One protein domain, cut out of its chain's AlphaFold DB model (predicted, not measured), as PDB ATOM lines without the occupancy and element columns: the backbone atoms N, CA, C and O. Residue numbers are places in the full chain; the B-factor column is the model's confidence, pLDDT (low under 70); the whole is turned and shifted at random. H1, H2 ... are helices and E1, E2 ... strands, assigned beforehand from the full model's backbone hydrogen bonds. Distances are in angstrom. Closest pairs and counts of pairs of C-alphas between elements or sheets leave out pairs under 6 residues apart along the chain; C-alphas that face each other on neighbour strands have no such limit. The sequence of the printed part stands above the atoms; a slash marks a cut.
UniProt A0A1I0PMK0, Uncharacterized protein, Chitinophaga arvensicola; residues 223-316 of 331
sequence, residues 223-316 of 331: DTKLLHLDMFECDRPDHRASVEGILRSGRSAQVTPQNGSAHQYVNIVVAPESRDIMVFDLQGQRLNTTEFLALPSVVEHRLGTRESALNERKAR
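Overview. This is residues 223 to 316 of the 331 residues of an uncharacterized protein of Chitinophaga arvensicola (UniProt A0A1I0PMK0). A small antiparallel sheet, E1 E2 E3, makes a wall at one end of the domain, with H3 over one face and short helices H1 and H2 clustered beside H3. Long helix H5 runs away from this body as an arm, and its residues 310 to 316 stick out. The 94 printed residues hold five named helices and three strands, in the order H1 H2 H3 E1 E2 E3 H4 H5, class mixed. The whole is compact by its radius of gyration of the C-alphas, 13.7 A, yet elongated in outline, 46 by 27 by 23 A.

Arrangement. E1, residues 253 to 255, E2, 266 to 271, and E3, 276 to 280, form a meander, each strand the antiparallel neighbour of the one before, in two hairpins. N 253 and O 268 are 2.9 A apart, N 269 and O 278 also 2.9 A, both within hydrogen-bond range. H3, residues 237 to 247, is on one face at a height over the sheet of 9.9 A, making two layers, helix on sheet; its closest C-alphas to E1 are Val 243 and Ala 253, 6.0 A. H4, residues 289 to 292, is on the same face; C-alphas 279 and 289 are 5.7 A apart. H1, residues 223 to 227, touches H3, closest C-alphas 223 and 244, 6.6 A. H2, residues 232 to 235, touches H3 only at the corner, C-alphas 234 and 240, 4.6 A. H5, residues 296 to 316, only just touches H1, with 3 pairs of C-alphas within 8 A, the closest Leu 227 and Val 299, 6.2 A, and with its residues 299 to 303 alone. In H1, H3 and H5 every O i to N i+4 pair is within hydrogen-bond range; H2 and H4 are too short for one.

Along the chain. H1 begins at C-alpha 223 (-10.120, 32.904, 15.313). H5 spans 30.6 A and ends at C-alpha 316 (4.999, 17.534, 12.018). E2 spans 15.8 A, H3 15.1 A and E3 13.5 A.

Size, cuts and confidence. The C-alphas farthest apart, Gln 283 and Ala 315, are 46.3 A apart. The printed part has no cut, and no link is long. Mean pLDDT of the printed part is 76.2; 26 residues are under 70, among them 259 to 264 and 312 to 316.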
ATOM      1  N   ASP A 223      -9.976  34.211  14.658       83.19
ATOM      2  CA  ASP A 223     -10.120  32.904  15.313       83.19
ATOM      3  C   ASP A 223     -10.215  33.080  16.835       83.19
ATOM      4  O   ASP A 223     -11.148  32.573  17.458       83.19
ATOM      5  N   THR A 224      -9.342  33.903  17.427       85.00
ATOM      6  CA  THR A 224      -9.431  34.237  18.856       85.00
ATOM      7  C   THR A 224     -10.746  34.930  19.195       85.00
ATOM      8  O   THR A 224     -11.394  34.551  20.164       85.00
ATOM      9  N   LYS A 225     -11.217  35.891  18.394       87.75
ATOM     10  CA  LYS A 225     -12.517  36.542  18.645       87.75
ATOM     11  C   LYS A 225     -13.693  35.565  18.588       87.75
ATOM     12  O   LYS A 225     -14.570  35.632  19.444       87.75
ATOM     13  N   LEU A 226     -13.687  34.629  17.643       90.06
ATOM     14  CA  LEU A 226     -14.705  33.583  17.538       90.06
ATOM     15  C   LEU A 226     -14.667  32.623  18.735       90.06
ATOM     16  O   LEU A 226     -15.717  32.188  19.199       90.06
ATOM     17  N   LEU A 227     -13.484  32.340  19.290       87.12
ATOM     18  CA  LEU A 227     -13.341  31.530  20.506       87.12
ATOM     19  C   LEU A 227     -14.042  32.128  21.730       87.12
ATOM     20  O   LEU A 227     -14.444  31.370  22.614       87.12
ATOM     21  N   HIS A 228     -14.209  33.451  21.772       89.38
ATOM     22  CA  HIS A 228     -14.908  34.154  22.847       89.38
ATOM     23  C   HIS A 228     -16.437  34.144  22.707       89.38
ATOM     24  O   HIS A 228     -17.114  34.583  23.634       89.38
ATOM     25  N   LEU A 229     -16.997  33.648  21.598       89.75
ATOM     26  CA  LEU A 229     -18.446  33.606  21.391       89.75
ATOM     27  C   LEU A 229     -19.064  32.293  21.883       89.75
ATOM     28  O   LEU A 229     -18.533  31.206  21.646       89.75
ATOM     29  N   ASP A 230     -20.226  32.380  22.521       89.25
ATOM     30  CA  ASP A 230     -21.031  31.244  22.975       89.25
ATOM     31  C   ASP A 230     -21.968  30.736  21.868       89.25
ATOM     32  O   ASP A 230     -23.197  30.758  21.973       89.25
ATOM     33  N   MET A 231     -21.361  30.318  20.756       90.25
ATOM     34  CA  MET A 231     -22.056  29.851  19.555       90.25
ATOM     35  C   MET A 231     -21.656  28.414  19.222       90.25
ATOM     36  O   MET A 231     -20.488  28.037  19.354       90.25
ATOM     37  N   PHE A 232     -22.606  27.620  18.734       88.12
ATOM     38  CA  PHE A 232     -22.416  26.199  18.433       88.12
ATOM     39  C   PHE A 232     -21.345  25.966  17.353       88.12
ATOM     40  O   PHE A 232     -20.533  25.043  17.427       88.12
ATOM     41  N   GLU A 233     -21.300  26.833  16.344       89.44
ATOM     42  CA  GLU A 233     -20.343  26.776  15.239       89.44
ATOM     43  C   GLU A 233     -18.937  27.226  15.664       89.44
ATOM     44  O   GLU A 233     -17.962  26.863  15.012       89.44
ATOM     45  N   CYS A 234     -18.805  27.968  16.770       87.19
ATOM     46  CA  CYS A 234     -17.512  28.447  17.270       87.19
ATOM     47  C   CYS A 234     -16.791  27.425  18.169       87.19
ATOM     48  O   CYS A 234     -15.577  27.528  18.363       87.19
ATOM     49  N   ASP A 235     -17.498  26.409  18.671       83.06
ATOM     50  CA  ASP A 235     -16.933  25.366  19.538       83.06
ATOM     51  C   ASP A 235     -15.961  24.434  18.813       83.06
ATOM     52  O   ASP A 235     -14.914  24.058  19.344       83.06
ATOM     53  N   ARG A 236     -16.308  24.039  17.584       81.94
ATOM     54  CA  ARG A 236     -15.555  23.032  16.830       81.94
ATOM     55  C   ARG A 236     -14.549  23.703  15.896       81.94
ATOM     56  O   ARG A 236     -14.965  24.570  15.132       81.94
ATOM     57  N   PRO A 237     -13.271  23.275  15.871       80.12
ATOM     58  CA  PRO A 237     -12.252  23.884  15.012       80.12
ATOM     59  C   PRO A 237     -12.654  23.976  13.534       80.12
ATOM     60  O   PRO A 237     -12.515  25.037  12.935       80.12
ATOM     61  N   ASP A 238     -13.215  22.908  12.963       78.94
ATOM     62  CA  ASP A 238     -13.593  22.879  11.542       78.94
ATOM     63  C   ASP A 238     -14.782  23.800  11.227       78.94
ATOM     64  O   ASP A 238     -14.826  24.448  10.180       78.94
ATOM     65  N   HIS A 239     -15.745  23.897  12.148       85.38
ATOM     66  CA  HIS A 239     -16.896  24.787  11.994       85.38
ATOM     67  C   HIS A 239     -16.472  26.248  12.167       85.38
ATOM     68  O   HIS A 239     -16.854  27.096  11.362       85.38
ATOM     69  N   ARG A 240     -15.613  26.528  13.152       89.88
ATOM     70  CA  ARG A 240     -15.078  27.865  13.397       89.88
ATOM     71  C   ARG A 240     -14.238  28.350  12.223       89.88
ATOM     72  O   ARG A 240     -14.417  29.484  11.807       89.88
ATOM     73  N   ALA A 241     -13.416  27.486  11.626       78.00
ATOM     74  CA  ALA A 241     -12.668  27.806  10.409       78.00
ATOM     75  C   ALA A 241     -13.593  28.123   9.216       78.00
ATOM     76  O   ALA A 241     -13.289  29.001   8.409       78.00
ATOM     77  N   SER A 242     -14.742  27.445   9.111       78.69
ATOM     78  CA  SER A 242     -15.768  27.755   8.105       78.69
ATOM     79  C   SER A 242     -16.397  29.134   8.341       78.69
ATOM     80  O   SER A 242     -16.467  29.950   7.421       78.69
ATOM     81  N   VAL A 243     -16.787  29.432   9.585       81.75
ATOM     82  CA  VAL A 243     -17.320  30.744   9.992       81.75
ATOM     83  C   VAL A 243     -16.293  31.849   9.752       81.75
ATOM     84  O   VAL A 243     -16.614  32.866   9.143       81.75
ATOM     85  N   GLU A 244     -15.045  31.632  10.160       83.38
ATOM     86  CA  GLU A 244     -13.930  32.541   9.914       83.38
ATOM     87  C   GLU A 244     -13.756  32.795   8.413       83.38
ATOM     88  O   GLU A 244     -13.670  33.945   7.999       83.38
ATOM     89  N   GLY A 245     -13.783  31.752   7.577       67.75
ATOM     90  CA  GLY A 245     -13.706  31.886   6.122       67.75
ATOM     91  C   GLY A 245     -14.842  32.724   5.522       67.75
ATOM     92  O   GLY A 245     -14.600  33.524   4.619       67.75
ATOM     93  N   ILE A 246     -16.067  32.587   6.041       64.56
ATOM     94  CA  ILE A 246     -17.222  33.404   5.633       64.56
ATOM     95  C   ILE A 246     -17.007  34.868   6.034       64.56
ATOM     96  O   ILE A 246     -17.111  35.758   5.189       64.56
ATOM     97  N   LEU A 247     -16.644  35.126   7.288       70.94
ATOM     98  CA  LEU A 247     -16.418  36.480   7.798       70.94
ATOM     99  C   LEU A 247     -15.244  37.171   7.091       70.94
ATOM    100  O   LEU A 247     -15.344  38.336   6.707       70.94
ATOM    101  N   ARG A 248     -14.166  36.429   6.822       66.50
ATOM    102  CA  ARG A 248     -13.022  36.877   6.015       66.50
ATOM    103  C   ARG A 248     -13.345  37.040   4.529       66.50
ATOM    104  O   ARG A 248     -12.483  37.449   3.774       66.50
ATOM    105  N   SER A 249     -14.554  36.728   4.077       54.34
ATOM    106  CA  SER A 249     -15.020  37.089   2.730       54.34
ATOM    107  C   SER A 249     -15.904  38.340   2.726       54.34
ATOM    108  O   SER A 249     -16.516  38.651   1.710       54.34
ATOM    109  N   GLY A 250     -16.005  39.040   3.864       52.75
ATOM    110  CA  GLY A 250     -16.874  40.209   4.025       52.75
ATOM    111  C   GLY A 250     -18.359  39.866   4.147       52.75
ATOM    112  O   GLY A 250     -19.220  40.725   3.976       52.75
ATOM    113  N   ARG A 251     -18.687  38.596   4.420       54.62
ATOM    114  CA  ARG A 251     -20.065  38.104   4.524       54.62
ATOM    115  C   ARG A 251     -20.470  37.940   5.983       54.62
ATOM    116  O   ARG A 251     -19.639  37.596   6.818       54.62
ATOM    117  N   SER A 252     -21.759  38.104   6.277       63.69
ATOM    118  CA  SER A 252     -22.318  37.676   7.558       63.69
ATOM    119  C   SER A 252     -22.314  36.150   7.660       63.69
ATOM    120  O   SER A 252     -22.606  35.446   6.686       63.69
ATOM    121  N   ALA A 253     -21.985  35.636   8.841       76.94
ATOM    122  CA  ALA A 253     -22.101  34.218   9.148       76.94
ATOM    123  C   ALA A 253     -23.331  33.989  10.026       76.94
ATOM    124  O   ALA A 253     -23.496  34.641  11.055       76.94
ATOM    125  N   GLN A 254     -24.194  33.066   9.610       82.56
ATOM    126  CA  GLN A 254     -25.324  32.633  10.420       82.56
ATOM    127  C   GLN A 254     -24.822  31.620  11.449       82.56
ATOM    128  O   GLN A 254     -24.180  30.635  11.077       82.56
ATOM    129  N   VAL A 255     -25.086  31.882  12.724       87.69
ATOM    130  CA  VAL A 255     -24.619  31.074  13.855       87.69
ATOM    131  C   VAL A 255     -25.738  30.853  14.868       87.69
ATOM    132  O   VAL A 255     -26.741  31.574  14.885       87.69
ATOM    133  N   THR A 256     -25.563  29.842  15.708       88.62
ATOM    134  CA  THR A 256     -26.560  29.371  16.666       88.62
ATOM    135  C   THR A 256     -26.066  29.621  18.094       88.62
ATOM    136  O   THR A 256     -25.082  28.996  18.501       88.62
ATOM    137  N   PRO A 257     -26.722  30.497  18.879       87.44
ATOM    138  CA  PRO A 257     -26.389  30.695  20.291       87.44
ATOM    139  C   PRO A 257     -26.600  29.415  21.101       87.44
ATOM    140  O   PRO A 257     -27.608  28.735  20.918       87.44
ATOM    141  N   GLN A 258     -25.696  29.098  22.033       81.44
ATOM    142  CA  GLN A 258     -25.830  27.878  22.847       81.44
ATOM    143  C   GLN A 258     -26.974  27.942  23.867       81.44
ATOM    144  O   GLN A 258     -27.612  26.928  24.139       81.44
ATOM    145  N   ASN A 259     -27.267  29.135  24.392       69.69
ATOM    146  CA  ASN A 259     -28.319  29.348  25.395       69.69
ATOM    147  C   ASN A 259     -29.692  29.690  24.782       69.69
ATOM    148  O   ASN A 259     -30.650  29.950  25.510       69.69
ATOM    149  N   GLY A 260     -29.801  29.710  23.449       57.72
ATOM    150  CA  GLY A 260     -31.053  29.950  22.735       57.72
ATOM    151  C   GLY A 260     -31.836  28.656  22.521       57.72
ATOM    152  O   GLY A 260     -31.261  27.583  22.347       57.72
ATOM    153  N   SER A 261     -33.169  28.736  22.478       49.72
ATOM    154  CA  SER A 261     -33.948  27.649  21.878       49.72
ATOM    155  C   SER A 261     -33.414  27.397  20.460       49.72
ATOM    156  O   SER A 261     -33.053  28.344  19.761       49.72
ATOM    157  N   ALA A 262     -33.341  26.129  20.042       45.47
ATOM    158  CA  ALA A 262     -32.665  25.641  18.828       45.47
ATOM    159  C   ALA A 262     -33.186  26.205  17.476       45.47
ATOM    160  O   ALA A 262     -32.943  25.633  16.413       45.47
ATOM    161  N   HIS A 263     -33.940  27.307  17.495       49.81
ATOM    162  CA  HIS A 263     -34.616  27.925  16.361       49.81
ATOM    163  C   HIS A 263     -34.329  29.426  16.187       49.81
ATOM    164  O   HIS A 263     -34.850  30.013  15.241       49.81
ATOM    165  N   GLN A 264     -33.507  30.059  17.029       69.38
ATOM    166  CA  GLN A 264     -33.115  31.461  16.836       69.38
ATOM    167  C   GLN A 264     -31.665  31.557  16.371       69.38
ATOM    168  O   GLN A 264     -30.743  31.754  17.155       69.38
ATOM    169  N   TYR A 265     -31.470  31.401  15.064       80.38
ATOM    170  CA  TYR A 265     -30.215  31.788  14.432       80.38
ATOM    171  C   TYR A 265     -30.003  33.295  14.562       80.38
ATOM    172  O   TYR A 265     -30.950  34.074  14.447       80.38
ATOM    173  N   VAL A 266     -28.748  33.696  14.713       82.19
ATOM    174  CA  VAL A 266     -28.316  35.092  14.636       82.19
ATOM    175  C   VAL A 266     -27.266  35.236  13.544       82.19
ATOM    176  O   VAL A 266     -26.615  34.269  13.147       82.19
ATOM    177  N   ASN A 267     -27.111  36.446  13.036       80.44
ATOM    178  CA  ASN A 267     -26.058  36.783  12.097       80.44
ATOM    179  C   ASN A 267     -24.915  37.451  12.853       80.44
ATOM    180  O   ASN A 267     -25.142  38.400  13.599       80.44
ATOM    181  N   ILE A 268     -23.685  37.001  12.627       81.50
ATOM    182  CA  ILE A 268     -22.490  37.707  13.084       81.50
ATOM    183  C   ILE A 268     -21.758  38.354  11.918       81.50
ATOM    184  O   ILE A 268     -21.704  37.810  10.811       81.50
ATOM    185  N   VAL A 269     -21.204  39.532  12.179       75.19
ATOM    186  CA  VAL A 269     -20.455  40.347  11.219       75.19
ATOM    187  C   VAL A 269     -19.204  40.874  11.910       75.19
ATOM    188  O   VAL A 269     -19.229  41.189  13.098       75.19
ATOM    189  N   VAL A 270     -18.100  40.969  11.175       73.50
ATOM    190  CA  VAL A 270     -16.878  41.603  11.679       73.50
ATOM    191  C   VAL A 270     -16.981  43.116  11.524       73.50
ATOM    192  O   VAL A 270     -17.357  43.603  10.468       73.50
ATOM    193  N   ALA A 271     -16.594  43.848  12.562       69.88
ATOM    194  CA  ALA A 271     -16.419  45.291  12.568       69.88
ATOM    195  C   ALA A 271     -14.912  45.617  12.519       69.88
ATOM    196  O   ALA A 271     -14.223  45.461  13.529       69.88
ATOM    197  N   PRO A 272     -14.351  46.045  11.376       57.91
ATOM    198  CA  PRO A 272     -12.902  46.135  11.178       57.91
ATOM    199  C   PRO A 272     -12.285  47.341  11.882       57.91
ATOM    200  O   PRO A 272     -11.133  47.279  12.308       57.91
ATOM    201  N   GLU A 273     -13.054  48.422  12.060       59.47
ATOM    202  CA  GLU A 273     -12.628  49.587  12.841       59.47
ATOM    203  C   GLU A 273     -12.409  49.228  14.313       59.47
ATOM    204  O   GLU A 273     -11.362  49.547  14.878       59.47
ATOM    205  N   SER A 274     -13.360  48.512  14.924       66.38
ATOM    206  CA  SER A 274     -13.263  48.074  16.321       66.38
ATOM    207  C   SER A 274     -12.514  46.752  16.500       66.38
ATOM    208  O   SER A 274     -12.248  46.358  17.635       66.38
ATOM    209  N   ARG A 275     -12.175  46.062  15.400       71.88
ATOM    210  CA  ARG A 275     -11.587  44.710  15.383       71.88
ATOM    211  C   ARG A 275     -12.397  43.730  16.233       71.88
ATOM    212  O   ARG A 275     -11.845  42.991  17.053       71.88
ATOM    213  N   ASP A 276     -13.718  43.786  16.090       76.44
ATOM    214  CA  ASP A 276     -14.642  43.039  16.943       76.44
ATOM    215  C   ASP A 276     -15.773  42.378  16.158       76.44
ATOM    216  O   ASP A 276     -15.906  42.597  14.955       76.44
ATOM    217  N   ILE A 277     -16.576  41.552  16.832       84.19
ATOM    218  CA  ILE A 277     -17.740  40.892  16.230       84.19
ATOM    219  C   ILE A 277     -19.026  41.573  16.702       84.19
ATOM    220  O   ILE A 277     -19.263  41.763  17.894       84.19
ATOM    221  N   MET A 278     -19.882  41.925  15.749       82.69
ATOM    222  CA  MET A 278     -21.237  42.403  15.997       82.69
ATOM    223  C   MET A 278     -22.242  41.283  15.739       82.69
ATOM    224  O   MET A 278     -22.046  40.466  14.838       82.69
ATOM    225  N   VAL A 279     -23.322  41.263  16.522       82.38
ATOM    226  CA  VAL A 279     -24.396  40.266  16.429       82.38
ATOM    227  C   VAL A 279     -25.694  40.956  16.020       82.38
ATOM    228  O   VAL A 279     -26.025  42.021  16.540       82.38
ATOM    229  N   PHE A 280     -26.433  40.343  15.104       75.12
ATOM    230  CA  PHE A 280     -27.707  40.824  14.588       75.12
ATOM    231  C   PHE A 280     -28.742  39.703  14.607       75.12
ATOM    232  O   PHE A 280     -28.408  38.537  14.388       75.12
ATOM    233  N   ASP A 281     -30.007  40.043  14.817       75.19
ATOM    234  CA  ASP A 281     -31.093  39.093  14.589       75.19
ATOM    235  C   ASP A 281     -31.312  38.828  13.080       75.19
ATOM    236  O   ASP A 281     -30.638  39.380  12.200       75.19
ATOM    237  N   LEU A 282     -32.267  37.953  12.754       68.12
ATOM    238  CA  LEU A 282     -32.627  37.657  11.360       68.12
ATOM    239  C   LEU A 282     -33.337  38.822  10.649       68.12
ATOM    240  O   LEU A 282     -33.472  38.787   9.429       68.12
ATOM    241  N   GLN A 283     -33.791  39.834  11.389       60.56
ATOM    242  CA  GLN A 283     -34.430  41.042  10.865       60.56
ATOM    243  C   GLN A 283     -33.418  42.185  10.660       60.56
ATOM    244  O   GLN A 283     -33.789  43.239  10.147       60.56
ATOM    245  N   GLY A 284     -32.148  41.980  11.028       58.19
ATOM    246  CA  GLY A 284     -31.074  42.963  10.907       58.19
ATOM    247  C   GLY A 284     -30.981  43.952  12.073       58.19
ATOM    248  O   GLY A 284     -30.256  44.938  11.958       58.19
ATOM    249  N   GLN A 285     -31.677  43.729  13.194       64.38
ATOM    250  CA  GLN A 285     -31.499  44.549  14.394       64.38
ATOM    251  C   GLN A 285     -30.244  44.123  15.149       64.38
ATOM    252  O   GLN A 285     -30.017  42.936  15.390       64.38
ATOM    253  N   ARG A 286     -29.431  45.106  15.546       74.25
ATOM    254  CA  ARG A 286     -28.224  44.866  16.336       74.25
ATOM    255  C   ARG A 286     -28.596  44.387  17.735       74.25
ATOM    256  O   ARG A 286     -29.327  45.064  18.456       74.25
ATOM    257  N   LEU A 287     -28.034  43.250  18.115       78.06
ATOM    258  CA  LEU A 287     -28.143  42.671  19.446       78.06
ATOM    259  C   LEU A 287     -26.909  43.036  20.275       78.06
ATOM    260  O   LEU A 287     -25.862  43.426  19.748       78.06
ATOM    261  N   ASN A 288     -27.024  42.920  21.593       81.00
ATOM    262  CA  ASN A 288     -25.911  43.202  22.483       81.00
ATOM    263  C   ASN A 288     -24.907  42.037  22.470       81.00
ATOM    264  O   ASN A 288     -25.180  40.976  23.026       81.00
ATOM    265  N   THR A 289     -23.725  42.236  21.875       80.62
ATOM    266  CA  THR A 289     -22.684  41.196  21.760       80.62
ATOM    267  C   THR A 289     -22.311  40.568  23.109       80.62
ATOM    268  O   THR A 289     -21.971  39.387  23.146       80.62
ATOM    269  N   THR A 290     -22.411  41.299  24.230       83.31
ATOM    270  CA  THR A 290     -22.058  40.754  25.555       83.31
ATOM    271  C   THR A 290     -22.946  39.588  25.986       83.31
ATOM    272  O   THR A 290     -22.514  38.766  26.787       83.31
ATOM    273  N   GLU A 291     -24.168  39.499  25.454       82.94
ATOM    274  CA  GLU A 291     -25.113  38.404  25.727       82.94
ATOM    275  C   GLU A 291     -24.687  37.081  25.075       82.94
ATOM    276  O   GLU A 291     -25.199  36.022  25.426       82.94
ATOM    277  N   PHE A 292     -23.723  37.135  24.153       86.88
ATOM    278  CA  PHE A 292     -23.237  35.998  23.378       86.88
ATOM    279  C   PHE A 292     -21.787  35.642  23.705       86.88
ATOM    280  O   PHE A 292     -21.133  34.962  22.917       86.88
ATOM    281  N   LEU A 293     -21.247  36.128  24.823       87.81
ATOM    282  CA  LEU A 293     -19.890  35.797  25.244       87.81
ATOM    283  C   LEU A 293     -19.867  34.467  25.994       87.81
ATOM    284  O   LEU A 293     -20.670  34.228  26.895       87.81
ATOM    285  N   ALA A 294     -18.910  33.615  25.638       85.25
ATOM    286  CA  ALA A 294     -18.662  32.369  26.344       85.25
ATOM    287  C   ALA A 294     -18.111  32.640  27.750       85.25
ATOM    288  O   ALA A 294     -17.386  33.610  27.986       85.25
ATOM    289  N   LEU A 295     -18.418  31.738  28.685       86.00
ATOM    290  CA  LEU A 295     -17.837  31.780  30.025       86.00
ATOM    291  C   LEU A 295     -16.301  31.674  29.951       86.00
ATOM    292  O   LEU A 295     -15.788  30.918  29.121       86.00
ATOM    293  N   PRO A 296     -15.547  32.345  30.845       87.06
ATOM    294  CA  PRO A 296     -14.081  32.317  30.825       87.06
ATOM    295  C   PRO A 296     -13.483  30.903  30.800       87.06
ATOM    296  O   PRO A 296     -12.574  30.633  30.021       87.06
ATOM    297  N   SER A 297     -14.058  29.972  31.567       82.94
ATOM    298  CA  SER A 297     -13.624  28.569  31.620       82.94
ATOM    299  C   SER A 297     -13.768  27.834  30.282       82.94
ATOM    300  O   SER A 297     -12.942  26.989  29.938       82.94
ATOM    301  N   VAL A 298     -14.800  28.164  29.504       83.75
ATOM    302  CA  VAL A 298     -15.016  27.611  28.162       83.75
ATOM    303  C   VAL A 298     -13.957  28.154  27.204       83.75
ATOM    304  O   VAL A 298     -13.367  27.394  26.435       83.75
ATOM    305  N   VAL A 299     -13.663  29.454  27.281       84.00
ATOM    306  CA  VAL A 299     -12.634  30.098  26.452       84.00
ATOM    307  C   VAL A 299     -11.248  29.513  26.737       84.00
ATOM    308  O   VAL A 299     -10.549  29.139  25.797       84.00
ATOM    309  N   GLU A 300     -10.870  29.369  28.010       84.19
ATOM    310  CA  GLU A 300      -9.591  28.772  28.430       84.19
ATOM    311  C   GLU A 300      -9.407  27.356  27.866       84.19
ATOM    312  O   GLU A 300      -8.367  27.039  27.284       84.19
ATOM    313  N   HIS A 301     -10.446  26.520  27.950       84.12
ATOM    314  CA  HIS A 301     -10.419  25.170  27.387       84.12
ATOM    315  C   HIS A 301     -10.227  25.176  25.860       84.12
ATOM    316  O   HIS A 301      -9.413  24.419  25.310       84.12
ATOM    317  N   ARG A 302     -10.961  26.041  25.145       81.81
ATOM    318  CA  ARG A 302     -10.849  26.134  23.684       81.81
ATOM    319  C   ARG A 302      -9.469  26.663  23.255       81.81
ATOM    320  O   ARG A 302      -8.913  26.162  22.274       81.81
ATOM    321  N   LEU A 303      -8.890  27.612  23.996       82.81
ATOM    322  CA  LEU A 303      -7.531  28.120  23.765       82.81
ATOM    323  C   LEU A 303      -6.474  27.024  23.962       82.81
ATOM    324  O   LEU A 303      -5.641  26.831  23.078       82.81
ATOM    325  N   GLY A 304      -6.562  26.234  25.036       79.88
ATOM    326  CA  GLY A 304      -5.649  25.102  25.257       79.88
ATOM    327  C   GLY A 304      -5.716  24.045  24.143       79.88
ATOM    328  O   GLY A 304      -4.694  23.490  23.723       79.88
ATOM    329  N   THR A 305      -6.911  23.819  23.586       78.44
ATOM    330  CA  THR A 305      -7.110  22.934  22.425       78.44
ATOM    331  C   THR A 305      -6.430  23.487  21.163       78.44
ATOM    332  O   THR A 305      -5.775  22.745  20.426       78.44
ATOM    333  N   ARG A 306      -6.539  24.802  20.921       79.44
ATOM    334  CA  ARG A 306      -5.887  25.499  19.799       79.44
ATOM    335  C   ARG A 306      -4.363  25.412  19.889       79.44
ATOM    336  O   ARG A 306      -3.714  25.075  18.899       79.44
ATOM    337  N   GLU A 307      -3.794  25.690  21.059       78.69
ATOM    338  CA  GLU A 307      -2.343  25.644  21.282       78.69
ATOM    339  C   GLU A 307      -1.773  24.242  21.057       78.69
ATOM    340  O   GLU A 307      -0.756  24.085  20.380       78.69
ATOM    341  N   SER A 308      -2.472  23.215  21.544       74.31
ATOM    342  CA  SER A 308      -2.091  21.815  21.338       74.31
ATOM    343  C   SER A 308      -2.066  21.450  19.848       74.31
ATOM    344  O   SER A 308      -1.062  20.940  19.352       74.31
ATOM    345  N   ALA A 309      -3.111  21.815  19.096       70.88
ATOM    346  CA  ALA A 309      -3.182  21.570  17.653       70.88
ATOM    347  C   ALA A 309      -2.101  22.331  16.856       70.88
ATOM    348  O   ALA A 309      -1.552  21.809  15.879       70.88
ATOM    349  N   LEU A 310      -1.764  23.561  17.262       73.06
ATOM    350  CA  LEU A 310      -0.679  24.341  16.655       73.06
ATOM    351  C   LEU A 310       0.692  23.712  16.925       73.06
ATOM    352  O   LEU A 310       1.523  23.639  16.016       73.06
ATOM    353  N   ASN A 311       0.920  23.229  18.145       73.12
ATOM    354  CA  ASN A 311       2.161  22.559  18.530       73.12
ATOM    355  C   ASN A 311       2.338  21.222  17.797       73.12
ATOM    356  O   ASN A 311       3.425  20.955  17.283       73.12
ATOM    357  N   GLU A 312       1.274  20.431  17.640       68.25
ATOM    358  CA  GLU A 312       1.295  19.201  16.836       68.25
ATOM    359  C   GLU A 312       1.620  19.468  15.358       68.25
ATOM    360  O   GLU A 312       2.410  18.743  14.749       68.25
ATOM    361  N   ARG A 313       1.055  20.531  14.765       61.47
ATOM    362  CA  ARG A 313       1.375  20.932  13.382       61.47
ATOM    363  C   ARG A 313       2.829  21.376  13.238       61.47
ATOM    364  O   ARG A 313       3.490  20.963  12.286       61.47
ATOM    365  N   LYS A 314       3.351  22.166  14.182       63.53
ATOM    366  CA  LYS A 314       4.771  22.561  14.196       63.53
ATOM    367  C   LYS A 314       5.686  21.342  14.312       63.53
ATOM    368  O   LYS A 314       6.618  21.233  13.523       63.53
ATOM    369  N   ALA A 315       5.377  20.394  15.197       64.62
ATOM    370  CA  ALA A 315       6.143  19.156  15.350       64.62
ATOM    371  C   ALA A 315       6.183  18.319  14.056       64.62
ATOM    372  O   ALA A 315       7.241  17.833  13.670       64.62
ATOM    373  N   ARG A 316       5.064  18.228  13.321       57.28
ATOM    374  CA  ARG A 316       4.999  17.534  12.018       57.28
ATOM    375  C   ARG A 316       5.750  18.243  10.887       57.28
ATOM    376  O   ARG A 316       6.104  17.601   9.906       57.28
TER     377      ARG A 316